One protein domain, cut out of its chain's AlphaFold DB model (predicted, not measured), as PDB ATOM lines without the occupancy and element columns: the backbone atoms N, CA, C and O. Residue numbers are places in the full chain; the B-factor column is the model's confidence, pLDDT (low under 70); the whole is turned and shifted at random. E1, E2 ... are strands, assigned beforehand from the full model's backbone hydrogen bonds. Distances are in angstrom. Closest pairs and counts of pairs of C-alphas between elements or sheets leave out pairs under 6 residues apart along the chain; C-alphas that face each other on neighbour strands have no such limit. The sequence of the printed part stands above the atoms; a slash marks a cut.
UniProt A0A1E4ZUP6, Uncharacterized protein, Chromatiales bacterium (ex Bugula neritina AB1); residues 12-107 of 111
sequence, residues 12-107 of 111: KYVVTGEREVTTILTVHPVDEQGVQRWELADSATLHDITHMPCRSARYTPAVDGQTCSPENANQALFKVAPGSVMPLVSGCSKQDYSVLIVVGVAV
ATOM      1  N   LYS A  12     -38.614  -8.938  -9.584       96.81
ATOM      2  CA  LYS A  12     -39.736  -9.683  -9.021       96.81
ATOM      3  C   LYS A  12     -40.369 -10.526 -10.117       96.81
ATOM      4  O   LYS A  12     -40.722 -10.010 -11.176       96.81
ATOM      5  N   TYR A  13     -40.526 -11.810  -9.848       96.25
ATOM      6  CA  TYR A  13     -41.031 -12.798 -10.788       96.25
ATOM      7  C   TYR A  13     -42.289 -13.434 -10.217       96.25
ATOM      8  O   TYR A  13     -42.299 -13.840  -9.058       96.25
ATOM      9  N   VAL A  14     -43.343 -13.530 -11.022       97.12
ATOM     10  CA  VAL A  14     -44.532 -14.306 -10.665       97.12
ATOM     11  C   VAL A  14     -44.214 -15.764 -10.957       97.12
ATOM     12  O   VAL A  14     -43.950 -16.122 -12.109       97.12
ATOM     13  N   VAL A  15     -44.199 -16.588  -9.912       96.88
ATOM     14  CA  VAL A  15     -43.792 -17.991  -9.982       96.88
ATOM     15  C   VAL A  15     -44.884 -18.914  -9.477       96.88
ATOM     16  O   VAL A  15     -45.634 -18.577  -8.562       96.88
ATOM     17  N   THR A  16     -44.952 -20.101 -10.065       96.56
ATOM     18  CA  THR A  16     -45.874 -21.156  -9.657       96.56
ATOM     19  C   THR A  16     -45.270 -22.532  -9.907       96.56
ATOM     20  O   THR A  16     -44.396 -22.708 -10.760       96.56
ATOM     21  N   GLY A  17     -45.768 -23.515  -9.163       93.69
ATOM     22  CA  GLY A  17     -45.592 -24.926  -9.475       93.69
ATOM     23  C   GLY A  17     -46.751 -25.501 -10.290       93.69
ATOM     24  O   GLY A  17     -46.870 -26.713 -10.322       93.69
ATOM     25  N   GLU A  18     -47.651 -24.681 -10.847       92.00
ATOM     26  CA  GLU A  18     -48.905 -25.125 -11.498       92.00
ATOM     27  C   GLU A  18     -49.701 -26.137 -10.650       92.00
ATOM     28  O   GLU A  18     -50.330 -27.071 -11.144       92.00
ATOM     29  N   ARG A  19     -49.648 -25.944  -9.331       89.12
ATOM     30  CA  ARG A  19     -50.358 -26.748  -8.339       89.12
ATOM     31  C   ARG A  19     -51.331 -25.859  -7.578       89.12
ATOM     32  O   ARG A  19     -52.427 -25.594  -8.052       89.12
ATOM     33  N   GLU A  20     -50.906 -25.377  -6.415       86.50
ATOM     34  CA  GLU A  20     -51.780 -24.696  -5.455       86.50
ATOM     35  C   GLU A  20     -51.354 -23.247  -5.202       86.50
ATOM     36  O   GLU A  20     -52.200 -22.405  -4.912       86.50
ATOM     37  N   VAL A  21     -50.061 -22.934  -5.346       95.44
ATOM     38  CA  VAL A  21     -49.503 -21.625  -4.992       95.44
ATOM     39  C   VAL A  21     -48.927 -20.923  -6.218       95.44
ATOM     40  O   VAL A  21     -48.103 -21.470  -6.956       95.44
ATOM     41  N   THR A  22     -49.343 -19.671  -6.390       97.06
ATOM     42  CA  THR A  22     -48.714 -18.685  -7.271       97.06
ATOM     43  C   THR A  22     -48.332 -17.491  -6.409       97.06
ATOM     44  O   THR A  22     -49.189 -16.934  -5.731       97.06
ATOM     45  N   THR A  23     -47.059 -17.111  -6.412       97.25
ATOM     46  CA  THR A  23     -46.527 -16.057  -5.531       97.25
ATOM     47  C   THR A  23     -45.400 -15.285  -6.222       97.25
ATOM     48  O   THR A  23     -45.079 -15.525  -7.389       97.25
ATOM     49  N   ILE A  24     -44.800 -14.333  -5.509       97.50
ATOM     50  CA  ILE A  24     -43.672 -13.538  -5.982       97.50
ATOM     51  C   ILE A  24     -42.354 -14.129  -5.480       97.50
ATOM     52  O   ILE A  24     -42.115 -14.216  -4.277       97.50
ATOM     53  N   LEU A  25     -41.465 -14.447  -6.420       97.19
ATOM     54  CA  LEU A  25     -40.041 -14.634  -6.176       97.19
ATOM     55  C   LEU A  25     -39.329 -13.294  -6.360       97.19
ATOM     56  O   LEU A  25     -39.288 -12.749  -7.465       97.19
ATOM     57  N   THR A  26     -38.742 -12.775  -5.287       97.31
ATOM     58  CA  THR A  26     -37.843 -11.621  -5.349       97.31
ATOM     59  C   THR A  26     -36.409 -12.115  -5.477       97.31
ATOM     60  O   THR A  26     -35.891 -12.805  -4.600       97.31
ATOM     61  N   VAL A  27     -35.765 -11.744  -6.578       96.31
ATOM     62  CA  VAL A  27     -34.343 -11.974  -6.833       96.31
ATOM     63  C   VAL A  27     -33.621 -10.663  -6.570       96.31
ATOM     64  O   VAL A  27     -33.846  -9.668  -7.263       96.31
ATOM     65  N   HIS A  28     -32.760 -10.645  -5.560       96.25
ATOM     66  CA  HIS A  28     -32.008  -9.450  -5.202       96.25
ATOM     67  C   HIS A  28     -30.814  -9.237  -6.149       96.25
ATOM     68  O   HIS A  28     -30.382 -10.172  -6.835       96.25
ATOM     69  N   PRO A  29     -30.266  -8.009  -6.214       96.06
ATOM     70  CA  PRO A  29     -28.957  -7.785  -6.810       96.06
ATOM     71  C   PRO A  29     -27.905  -8.696  -6.179       96.06
ATOM     72  O   PRO A  29     -28.023  -9.085  -5.016       96.06
ATOM     73  N   VAL A  30     -26.887  -9.034  -6.964       96.00
ATOM     74  CA  VAL A  30     -25.699  -9.709  -6.441       96.00
ATOM     75  C   VAL A  30     -24.980  -8.750  -5.496       96.00
ATOM     76  O   VAL A  30     -24.799  -7.581  -5.842       96.00
ATOM     77  N   ASP A  31     -24.617  -9.228  -4.311       95.19
ATOM     78  CA  ASP A  31     -23.874  -8.445  -3.329       95.19
ATOM     79  C   ASP A  31     -22.371  -8.362  -3.651       95.19
ATOM     80  O   ASP A  31     -21.876  -8.906  -4.642       95.19
ATOM     81  N   GLU A  32     -21.626  -7.652  -2.804       96.19
ATOM     82  CA  GLU A  32     -20.179  -7.451  -2.950       96.19
ATOM     83  C   GLU A  32     -19.378  -8.763  -2.883       96.19
ATOM     84  O   GLU A  32     -18.249  -8.822  -3.369       96.19
ATOM     85  N   GLN A  33     -19.951  -9.826  -2.306       95.38
ATOM     86  CA  GLN A  33     -19.342 -11.152  -2.197       95.38
ATOM     87  C   GLN A  33     -19.713 -12.067  -3.375       95.38
ATOM     88  O   GLN A  33     -19.275 -13.218  -3.425       95.38
ATOM     89  N   GLY A  34     -20.495 -11.577  -4.340       92.88
ATOM     90  CA  GLY A  34     -20.950 -12.374  -5.474       92.88
ATOM     91  C   GLY A  34     -22.151 -13.270  -5.154       92.88
ATOM     92  O   GLY A  34     -22.497 -14.129  -5.969       92.88
ATOM     93  N   VAL A  35     -22.796 -13.095  -3.997       94.38
ATOM     94  CA  VAL A  35     -23.951 -13.889  -3.572       94.38
ATOM     95  C   VAL A  35     -25.239 -13.198  -4.007       94.38
ATOM     96  O   VAL A  35     -25.422 -11.991  -3.870       94.38
ATOM     97  N   GLN A  36     -26.166 -13.982  -4.557       95.31
ATOM     98  CA  GLN A  36     -27.488 -13.499  -4.936       95.31
ATOM     99  C   GLN A  36     -28.526 -14.045  -3.958       95.31
ATOM    100  O   GLN A  36     -28.782 -15.249  -3.930       95.31
ATOM    101  N   ARG A  37     -29.141 -13.164  -3.161       96.25
ATOM    102  CA  ARG A  37     -30.220 -13.540  -2.233       96.25
ATOM    103  C   ARG A  37     -31.561 -13.634  -2.954       96.25
ATOM    104  O   ARG A  37     -31.849 -12.839  -3.847       96.25
ATOM    105  N   TRP A  38     -32.361 -14.628  -2.585       95.88
ATOM    106  CA  TRP A  38     -33.673 -14.906  -3.166       95.88
ATOM    107  C   TRP A  38     -34.698 -15.039  -2.033       95.88
ATOM    108  O   TRP A  38     -34.362 -15.525  -0.953       95.88
ATOM    109  N   GLU A  39     -35.929 -14.594  -2.264       96.94
ATOM    110  CA  GLU A  39     -36.995 -14.570  -1.256       96.94
ATOM    111  C   GLU A  39     -38.354 -14.873  -1.890       96.94
ATOM    112  O   GLU A  39     -38.657 -14.374  -2.976       96.94
ATOM    113  N   LEU A  40     -39.172 -15.675  -1.208       97.31
ATOM    114  CA  LEU A  40     -40.555 -15.954  -1.592       97.31
ATOM    115  C   LEU A  40     -41.513 -15.162  -0.706       97.31
ATOM    116  O   LEU A  40     -41.338 -15.110   0.511       97.31
ATOM    117  N   ALA A  41     -42.520 -14.552  -1.328       97.06
ATOM    118  CA  ALA A  41     -43.601 -13.879  -0.618       97.06
ATOM    119  C   ALA A  41     -44.581 -14.884   0.021       97.06
ATOM    120  O   ALA A  41     -44.456 -16.099  -0.135       97.06
ATOM    121  N   ASP A  42     -45.553 -14.359   0.774       95.25
ATOM    122  CA  ASP A  42     -46.704 -15.101   1.319       95.25
ATOM    123  C   ASP A  42     -46.343 -16.300   2.211       95.25
ATOM    124  O   ASP A  42     -47.124 -17.236   2.362       95.25
ATOM    125  N   SER A  43     -45.137 -16.284   2.793       95.25
ATOM    126  CA  SER A  43     -44.573 -17.419   3.537       95.25
ATOM    127  C   SER A  43     -44.522 -18.723   2.726       95.25
ATOM    128  O   SER A  43     -44.422 -19.803   3.309       95.25
ATOM    129  N   ALA A  44     -44.559 -18.627   1.392       96.56
ATOM    130  CA  ALA A  44     -44.481 -19.774   0.508       96.56
ATOM    131  C   ALA A  44     -43.112 -20.447   0.625       96.56
ATOM    132  O   ALA A  44     -42.062 -19.802   0.692       96.56
ATOM    133  N   THR A  45     -43.118 -21.771   0.612       95.19
ATOM    134  CA  THR A  45     -41.900 -22.571   0.591       95.19
ATOM    135  C   THR A  45     -41.513 -22.917  -0.842       95.19
ATOM    136  O   THR A  45     -42.321 -22.890  -1.770       95.19
ATOM    137  N   LEU A  46     -40.259 -23.331  -1.032       93.00
ATOM    138  CA  LEU A  46     -39.801 -23.831  -2.327       93.00
ATOM    139  C   LEU A  46     -40.612 -25.051  -2.799       93.00
ATOM    140  O   LEU A  46     -40.790 -25.245  -4.001       93.00
ATOM    141  N   HIS A  47     -41.122 -25.863  -1.867       91.56
ATOM    142  CA  HIS A  47     -41.954 -27.018  -2.192       91.56
ATOM    143  C   HIS A  47     -43.292 -26.604  -2.821       91.56
ATOM    144  O   HIS A  47     -43.719 -27.228  -3.795       91.56
ATOM    145  N   ASP A  48     -43.914 -25.542  -2.308       93.31
ATOM    146  CA  ASP A  48     -45.249 -25.089  -2.726       93.31
ATOM    147  C   ASP A  48     -45.280 -24.628  -4.188       93.31
ATOM    148  O   ASP A  48     -46.265 -24.826  -4.899       93.31
ATOM    149  N   ILE A  49     -44.166 -24.065  -4.656       93.94
ATOM    150  CA  ILE A  49     -44.013 -23.522  -6.012       93.94
ATOM    151  C   ILE A  49     -43.177 -24.411  -6.941       93.94
ATOM    152  O   ILE A  49     -42.834 -24.011  -8.053       93.94
ATOM    153  N   THR A  50     -42.816 -25.617  -6.498       92.62
ATOM    154  CA  THR A  50     -42.120 -26.584  -7.349       92.62
ATOM    155  C   THR A  50     -43.132 -27.336  -8.206       92.62
ATOM    156  O   THR A  50     -44.075 -27.918  -7.674       92.62
ATOM    157  N   HIS A  51     -42.894 -27.408  -9.522       90.44
ATOM    158  CA  HIS A  51     -43.836 -28.006 -10.471       90.44
ATOM    159  C   HIS A  51     -44.156 -29.475 -10.174       90.44
ATOM    160  O   HIS A  51     -45.272 -29.883 -10.409       90.44
ATOM    161  N   MET A  52     -43.249 -30.234  -9.542       86.69
ATOM    162  CA  MET A  52     -43.360 -31.659  -9.159       86.69
ATOM    163  C   MET A  52     -43.144 -32.694 -10.282       86.69
ATOM    164  O   MET A  52     -42.170 -33.439 -10.155       86.69
ATOM    165  N   PRO A  53     -43.935 -32.792 -11.373       84.81
ATOM    166  CA  PRO A  53     -43.610 -33.696 -12.475       84.81
ATOM    167  C   PRO A  53     -42.311 -33.321 -13.192       84.81
ATOM    168  O   PRO A  53     -41.580 -34.204 -13.629       84.81
ATOM    169  N   CYS A  54     -41.982 -32.026 -13.278       85.69
ATOM    170  CA  CYS A  54     -40.677 -31.611 -13.788       85.69
ATOM    171  C   CYS A  54     -39.597 -31.790 -12.713       85.69
ATOM    172  O   CYS A  54     -39.699 -31.276 -11.592       85.69
ATOM    173  N   ARG A  55     -38.533 -32.505 -13.081       82.75
ATOM    174  CA  ARG A  55     -37.339 -32.723 -12.265       82.75
ATOM    175  C   ARG A  55     -36.101 -32.425 -13.085       82.75
ATOM    176  O   ARG A  55     -36.027 -32.764 -14.264       82.75
ATOM    177  N   SER A  56     -35.140 -31.782 -12.445       87.81
ATOM    178  CA  SER A  56     -33.854 -31.476 -13.045       87.81
ATOM    179  C   SER A  56     -32.771 -31.732 -12.015       87.81
ATOM    180  O   SER A  56     -32.930 -31.404 -10.840       87.81
ATOM    181  N   ALA A  57     -31.674 -32.320 -12.462       92.00
ATOM    182  CA  ALA A  57     -30.465 -32.422 -11.678       92.00
ATOM    183  C   ALA A  57     -29.272 -32.125 -12.574       92.00
ATOM    184  O   ALA A  57     -29.264 -32.459 -13.762       92.00
ATOM    185  N   ARG A  58     -28.253 -31.501 -11.991       91.88
ATOM    186  CA  ARG A  58     -26.950 -31.366 -12.628       91.88
ATOM    187  C   ARG A  58     -26.048 -32.475 -12.130       91.88
ATOM    188  O   ARG A  58     -25.868 -32.645 -10.926       91.88
ATOM    189  N   TYR A  59     -25.466 -33.181 -13.087       93.62
ATOM    190  CA  TYR A  59     -24.453 -34.187 -12.843       93.62
ATOM    191  C   TYR A  59     -23.091 -33.622 -13.233       93.62
ATOM    192  O   TYR A  59     -22.938 -33.019 -14.297       93.62
ATOM    193  N   THR A  60     -22.118 -33.781 -12.350       94.56
ATOM    194  CA  THR A  60     -20.718 -33.401 -12.567       94.56
ATOM    195  C   THR A  60     -19.834 -34.591 -12.236       94.56
ATOM    196  O   THR A  60     -20.270 -35.443 -11.464       94.56
ATOM    197  N   PRO A  61     -18.606 -34.688 -12.771       96.38
ATOM    198  CA  PRO A  61     -17.657 -35.706 -12.327       96.38
ATOM    199  C   PRO A  61     -17.571 -35.759 -10.801       96.38
ATOM    200  O   PRO A  61     -17.496 -34.719 -10.149       96.38
ATOM    201  N   ALA A  62     -17.643 -36.965 -10.235       94.69
ATOM    202  CA  ALA A  62     -17.492 -37.155  -8.793       94.69
ATOM    203  C   ALA A  62     -16.054 -36.889  -8.323       94.69
ATOM    204  O   ALA A  62     -15.830 -36.534  -7.170       94.69
ATOM    205  N   VAL A  63     -15.094 -37.059  -9.233       93.94
ATOM    206  CA  VAL A  63     -13.666 -36.827  -9.026       93.94
ATOM    207  C   VAL A  63     -13.157 -35.950 -10.162       93.94
ATOM    208  O   VAL A  63     -13.476 -36.196 -11.330       93.94
ATOM    209  N   ASP A  64     -12.355 -34.942  -9.825       90.56
ATOM    210  CA  ASP A  64     -11.752 -34.044 -10.806       90.56
ATOM    211  C   ASP A  64     -10.926 -34.822 -11.841       90.56
ATOM    212  O   ASP A  64     -10.189 -35.755 -11.521       90.56
ATOM    213  N   GLY A  65     -11.074 -34.449 -13.111       87.50
ATOM    214  CA  GLY A  65     -10.404 -35.115 -14.231       87.50
ATOM    215  C   GLY A  65     -11.064 -36.415 -14.707       87.50
ATOM    216  O   GLY A  65     -10.645 -36.945 -15.733       87.50
ATOM    217  N   GLN A  66     -12.104 -36.916 -14.028       89.62
ATOM    218  CA  GLN A  66     -12.908 -38.036 -14.528       89.62
ATOM    219  C   GLN A  66     -14.081 -37.564 -15.393       89.62
ATOM    220  O   GLN A  66     -14.467 -36.393 -15.398       89.62
ATOM    221  N   THR A  67     -14.668 -38.495 -16.141       90.44
ATOM    222  CA  THR A  67     -15.845 -38.248 -16.973       90.44
ATOM    223  C   THR A  67     -17.126 -38.624 -16.235       90.44
ATOM    224  O   THR A  67     -17.273 -39.719 -15.701       90.44
ATOM    225  N   CYS A  68     -18.095 -37.711 -16.250       92.94
ATOM    226  CA  CYS A  68     -19.484 -38.003 -15.920       92.94
ATOM    227  C   CYS A  68     -20.255 -38.116 -17.240       92.94
ATOM    228  O   CYS A  68     -20.560 -37.096 -17.862       92.94
ATOM    229  N   SER A  69     -20.492 -39.348 -17.703       91.19
ATOM    230  CA  SER A  69     -21.149 -39.606 -18.992       91.19
ATOM    231  C   SER A  69     -22.617 -40.017 -18.814       91.19
ATOM    232  O   SER A  69     -22.910 -40.882 -17.982       91.19
ATOM    233  N   PRO A  70     -23.546 -39.473 -19.626       90.12
ATOM    234  CA  PRO A  70     -24.930 -39.941 -19.686       90.12
ATOM    235  C   PRO A  70     -25.084 -41.432 -20.027       90.12
ATOM    236  O   PRO A  70     -26.116 -42.010 -19.701       90.12
ATOM    237  N   GLU A  71     -24.088 -42.071 -20.653       94.12
ATOM    238  CA  GLU A  71     -24.128 -43.509 -20.981       94.12
ATOM    239  C   GLU A  71     -24.242 -44.411 -19.741       94.12
ATOM    240  O   GLU A  71     -24.797 -45.503 -19.813       94.12
ATOM    241  N   ASN A  72     -23.781 -43.919 -18.587       94.31
ATOM    242  CA  ASN A  72     -23.822 -44.629 -17.312       94.31
ATOM    243  C   ASN A  72     -25.165 -44.470 -16.581       94.31
ATOM    244  O   ASN A  72     -25.317 -44.935 -15.448       94.31
ATOM    245  N   ALA A  73     -26.135 -43.770 -17.177       93.56
ATOM    246  CA  ALA A  73     -27.456 -43.603 -16.595       93.56
ATOM    247  C   ALA A  73     -28.262 -44.905 -16.714       93.56
ATOM    248  O   ALA A  73     -28.484 -45.429 -17.806       93.56
ATOM    249  N   ASN A  74     -28.764 -45.414 -15.586       93.81
ATOM    250  CA  ASN A  74     -29.646 -46.577 -15.599       93.81
ATOM    251  C   ASN A  74     -31.039 -46.184 -16.111       93.81
ATOM    252  O   ASN A  74     -31.864 -45.689 -15.345       93.81
ATOM    253  N   GLN A  75     -31.306 -46.448 -17.392       91.81
ATOM    254  CA  GLN A  75     -32.557 -46.096 -18.072       91.81
ATOM    255  C   GLN A  75     -33.816 -46.666 -17.401       91.81
ATOM    256  O   GLN A  75     -34.867 -46.037 -17.463       91.81
ATOM    257  N   ALA A  76     -33.727 -47.803 -16.702       92.56
ATOM    258  CA  ALA A  76     -34.874 -48.382 -15.999       92.56
ATOM    259  C   ALA A  76     -35.364 -47.507 -14.831       92.56
ATOM    260  O   ALA A  76     -36.520 -47.604 -14.427       92.56
ATOM    261  N   LEU A  77     -34.508 -46.621 -14.312       90.12
ATOM    262  CA  LEU A  77     -34.876 -45.639 -13.288       90.12
ATOM    263  C   LEU A  77     -35.567 -44.401 -13.886       90.12
ATOM    264  O   LEU A  77     -36.036 -43.536 -13.146       90.12
ATOM    265  N   PHE A  78     -35.664 -44.311 -15.219       81.50
ATOM    266  CA  PHE A  78     -36.268 -43.191 -15.936       81.50
ATOM    267  C   PHE A  78     -37.679 -43.526 -16.426       81.50
ATOM    268  O   PHE A  78     -37.946 -43.745 -17.601       81.50
ATOM    269  N   LYS A  79     -38.604 -43.471 -15.471       84.25
ATOM    270  CA  LYS A  79     -39.737 -42.533 -15.460       84.25
ATOM    271  C   LYS A  79     -39.824 -42.050 -14.017       84.25
ATOM    272  O   LYS A  79     -40.419 -42.718 -13.179       84.25
ATOM    273  N   VAL A  80     -39.116 -40.966 -13.706       87.31
ATOM    274  CA  VAL A  80     -38.949 -40.515 -12.318       87.31
ATOM    275  C   VAL A  80     -40.313 -40.115 -11.760       87.31
ATOM    276  O   VAL A  80     -41.001 -39.278 -12.344       87.31
ATOM    277  N   ALA A  81     -40.719 -40.737 -10.653       85.12
ATOM    278  CA  ALA A  81     -42.002 -40.439 -10.036       85.12
ATOM    279  C   ALA A  81     -42.034 -38.982  -9.527       85.12
ATOM    280  O   ALA A  81     -41.027 -38.503  -8.986       85.12
ATOM    281  N   PRO A  82     -43.175 -38.274  -9.639       82.19
ATOM    282  CA  PRO A  82     -43.327 -36.946  -9.052       82.19
ATOM    283  C   PRO A  82     -42.959 -36.965  -7.565       82.19
ATOM    284  O   PRO A  82     -43.276 -37.911  -6.850       82.19
ATOM    285  N   GLY A  83     -42.253 -35.940  -7.087       78.69
ATOM    286  CA  GLY A  83     -41.792 -35.901  -5.690       78.69
ATOM    287  C   GLY A  83     -40.466 -36.609  -5.419       78.69
ATOM    288  O   GLY A  83     -39.809 -36.260  -4.446       78.69
ATOM    289  N   SER A  84     -40.021 -37.517  -6.289       86.69
ATOM    290  CA  SER A  84     -38.780 -38.271  -6.073       86.69
ATOM    291  C   SER A  84     -37.524 -37.462  -6.409       86.69
ATOM    292  O   SER A  84     -37.585 -36.455  -7.124       86.69
ATOM    293  N   VAL A  85     -36.382 -37.929  -5.899       89.94
ATOM    294  CA  VAL A  85     -35.045 -37.442  -6.267       89.94
ATOM    295  C   VAL A  85     -34.614 -38.013  -7.617       89.94
ATOM    296  O   VAL A  85     -35.005 -39.126  -7.977       89.94
ATOM    297  N   MET A  86     -33.778 -37.285  -8.360       92.69
ATOM    298  CA  MET A  86     -33.251 -37.794  -9.627       92.69
ATOM    299  C   MET A  86     -32.331 -39.013  -9.400       92.69
ATOM    300  O   MET A  86     -31.606 -39.045  -8.400       92.69
ATOM    301  N   PRO A  87     -32.315 -40.021 -10.294       94.12
ATOM    302  CA  PRO A  87     -31.471 -41.207 -10.134       94.12
ATOM    303  C   PRO A  87     -29.979 -40.870 -10.043       94.12
ATOM    304  O   PRO A  87     -29.519 -39.892 -10.626       94.12
ATOM    305  N   LEU A  88     -29.189 -41.678  -9.341       94.19
ATOM    306  CA  LEU A  88     -27.731 -41.549  -9.407       94.19
ATOM    307  C   LEU A  88     -27.217 -42.008 -10.779       94.19
ATOM    308  O   LEU A  88     -27.775 -42.920 -11.388       94.19
ATOM    309  N   VAL A  89     -26.134 -41.384 -11.239       95.00
ATOM    310  CA  VAL A  89     -25.388 -41.794 -12.436       95.00
ATOM    311  C   VAL A  89     -23.981 -42.161 -11.988       95.00
ATOM    312  O   VAL A  89     -23.347 -41.398 -11.259       95.00
ATOM    313  N   SER A  90     -23.509 -43.345 -12.380       94.12
ATOM    314  CA  SER A  90     -22.195 -43.834 -11.952       94.12
ATOM    315  C   SER A  90     -21.079 -42.894 -12.420       94.12
ATOM    316  O   SER A  90     -21.079 -42.447 -13.568       94.12
ATOM    317  N   GLY A  91     -20.142 -42.582 -11.519       94.44
ATOM    318  CA  GLY A  91     -19.053 -41.627 -11.763       94.44
ATOM    319  C   GLY A  91     -19.441 -40.149 -11.618       94.44
ATOM    320  O   GLY A  91     -18.593 -39.278 -11.813       94.44
ATOM    321  N   CYS A  92     -20.690 -39.843 -11.249       96.75
ATOM    322  CA  CYS A  92     -21.173 -38.472 -11.127       96.75
ATOM    323  C   CYS A  92     -21.549 -38.090  -9.687       96.75
ATOM    324  O   CYS A  92     -22.268 -38.816  -9.002       96.75
ATOM    325  N   SER A  93     -21.160 -36.884  -9.276       95.81
ATOM    326  CA  SER A  93     -21.848 -36.127  -8.230       95.81
ATOM    327  C   SER A  93     -23.145 -35.553  -8.795       95.81
ATOM    328  O   SER A  93     -23.211 -35.186  -9.969       95.81
ATOM    329  N   LYS A  94     -24.187 -35.475  -7.966       94.69
ATOM    330  CA  LYS A  94     -25.528 -35.038  -8.369       94.69
ATOM    331  C   LYS A  94     -26.010 -33.895  -7.482       94.69
ATOM    332  O   LYS A  94     -25.986 -34.017  -6.262       94.69
ATOM    333  N   GLN A  95     -26.529 -32.844  -8.107       94.31
ATOM    334  CA  GLN A  95     -27.259 -31.759  -7.457       94.31
ATOM    335  C   GLN A  95     -28.683 -31.700  -8.017       94.31
ATOM    336  O   GLN A  95     -28.864 -31.353  -9.184       94.31
ATOM    337  N   ASP A  96     -29.687 -32.022  -7.201       92.44
ATOM    338  CA  ASP A  96     -31.095 -31.835  -7.565       92.44
ATOM    339  C   ASP A  96     -31.480 -30.350  -7.509       92.44
ATOM    340  O   ASP A  96     -31.023 -29.605  -6.634       92.44
ATOM    341  N   TYR A  97     -32.348 -29.937  -8.434       90.69
ATOM    342  CA  TYR A  97     -32.932 -28.603  -8.485       90.69
ATOM    343  C   TYR A  97     -34.453 -28.656  -8.376       90.69
ATOM    344  O   TYR A  97     -35.119 -29.505  -8.972       90.69
ATOM    345  N   SER A  98     -35.001 -27.676  -7.661       91.56
ATOM    346  CA  SER A  98     -36.424 -27.360  -7.737       91.56
ATOM    347  C   SER A  98     -36.725 -26.682  -9.072       91.56
ATOM    348  O   SER A  98     -35.931 -25.877  -9.558       91.56
ATOM    349  N   VAL A  99     -37.863 -27.024  -9.675       90.88
ATOM    350  CA  VAL A  99     -38.292 -26.468 -10.963       90.88
ATOM    351  C   VAL A  99     -39.497 -25.581 -10.722       90.88
ATOM    352  O   VAL A  99     -40.539 -26.072 -10.298       90.88
ATOM    353  N   LEU A 100     -39.334 -24.293 -10.997       92.69
ATOM    354  CA  LEU A 100     -40.369 -23.275 -10.873       92.69
ATOM    355  C   LEU A 100     -40.781 -22.834 -12.278       92.69
ATOM    356  O   LEU A 100     -39.934 -22.763 -13.174       92.69
ATOM    357  N   ILE A 101     -42.052 -22.494 -12.458       94.00
ATOM    358  CA  ILE A 101     -42.560 -21.900 -13.693       94.00
ATOM    359  C   ILE A 101     -42.699 -20.400 -13.463       94.00
ATOM    360  O   ILE A 101     -43.418 -19.965 -12.565       94.00
ATOM    361  N   VAL A 102     -41.993 -19.607 -14.269       93.88
ATOM    362  CA  VAL A 102     -42.142 -18.149 -14.291       93.88
ATOM    363  C   VAL A 102     -43.248 -17.807 -15.281       93.88
ATOM    364  O   VAL A 102     -43.104 -18.065 -16.473       93.88
ATOM    365  N   VAL A 103     -44.334 -17.213 -14.792       95.31
ATOM    366  CA  VAL A 103     -45.496 -16.819 -15.615       95.31
ATOM    367  C   VAL A 103     -45.565 -15.312 -15.862       95.31
ATOM    368  O   VAL A 103     -46.360 -14.848 -16.674       95.31
ATOM    369  N   GLY A 104     -44.716 -14.532 -15.191       94.25
ATOM    370  CA  GLY A 104     -44.633 -13.093 -15.397       94.25
ATOM    371  C   GLY A 104     -43.443 -12.453 -14.694       94.25
ATOM    372  O   GLY A 104     -42.845 -13.028 -13.785       94.25
ATOM    373  N   VAL A 105     -43.123 -11.230 -15.109       93.44
ATOM    374  CA  VAL A 105     -42.171 -10.347 -14.430       93.44
ATOM    375  C   VAL A 105     -42.964  -9.155 -13.917       93.44
ATOM    376  O   VAL A 105     -43.675  -8.507 -14.685       93.44
ATOM    377  N   ALA A 106     -42.874  -8.874 -12.623       85.12
ATOM    378  CA  ALA A 106     -43.499  -7.693 -12.055       85.12
ATOM    379  C   ALA A 106     -42.701  -6.456 -12.485       85.12
ATOM    380  O   ALA A 106     -41.522  -6.307 -12.159       85.12
ATOM    381  N   VAL A 107     -43.358  -5.571 -13.232       77.94
ATOM    382  CA  VAL A 107     -42.795  -4.278 -13.614       77.94
ATOM    383  C   VAL A 107     -42.825  -3.397 -12.371       77.94
ATOM    384  O   VAL A 107     -43.894  -3.100 -11.838       77.94
TER     385      VAL A 107
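AT A GLANCE: This is residues 12 to 107 of the 111 residues of an uncharacterized protein of Chromatiales bacterium (ex Bugula neritina AB1) (UniProt A0A1E4ZUP6). With little regular structure, the domain makes two lobes: a strongly twisted sheet, E3 E2 E1 E6, from which residues 30 to 35 stick out, and the hairpin E4 E5 with its long loop, residues 62 to 91. The printed part has 96 residues, no named helix and strands E1 to E6, 37 residues, its class all strand; both sheets are antiparallel. It is loose, radius of gyration of the C-alphas 16.5 A, spanning 44 by 36 by 20 A.

HOW THE PARTS SIT: E1, residues 12 to 16, E2, 22 to 30, and E3, 36 to 40, form a meander, each strand the antiparallel neighbour of the one before. Within hydrogen-bond range are N 13 and O 25, 2.8 A, and N 28 and O 37, 2.9 A. E4, 56 to 61, and E5, 92 to 97, form a hairpin, N 58 and O 95 2.9 A apart. E6, 101 to 106, is antiparallel to E1, N 14 and O 104 2.9 A apart. E5 and E6 are apart.

IN THESE COORDINATES: E1 begins at C-alpha 12 (-39.736, -9.683, -9.021). E2 is 24.7 A long, E4 16.8 A. E6 ends at C-alpha 106 (-43.499, -7.693, -12.055).

THE WHOLE: The farthest C-alphas, Glu 32 and Ala 76, are 45.4 A apart. Links E3 to E4 and E4 to E5 are long. The printed part has no cut; no printed residue is under 70 in pLDDT.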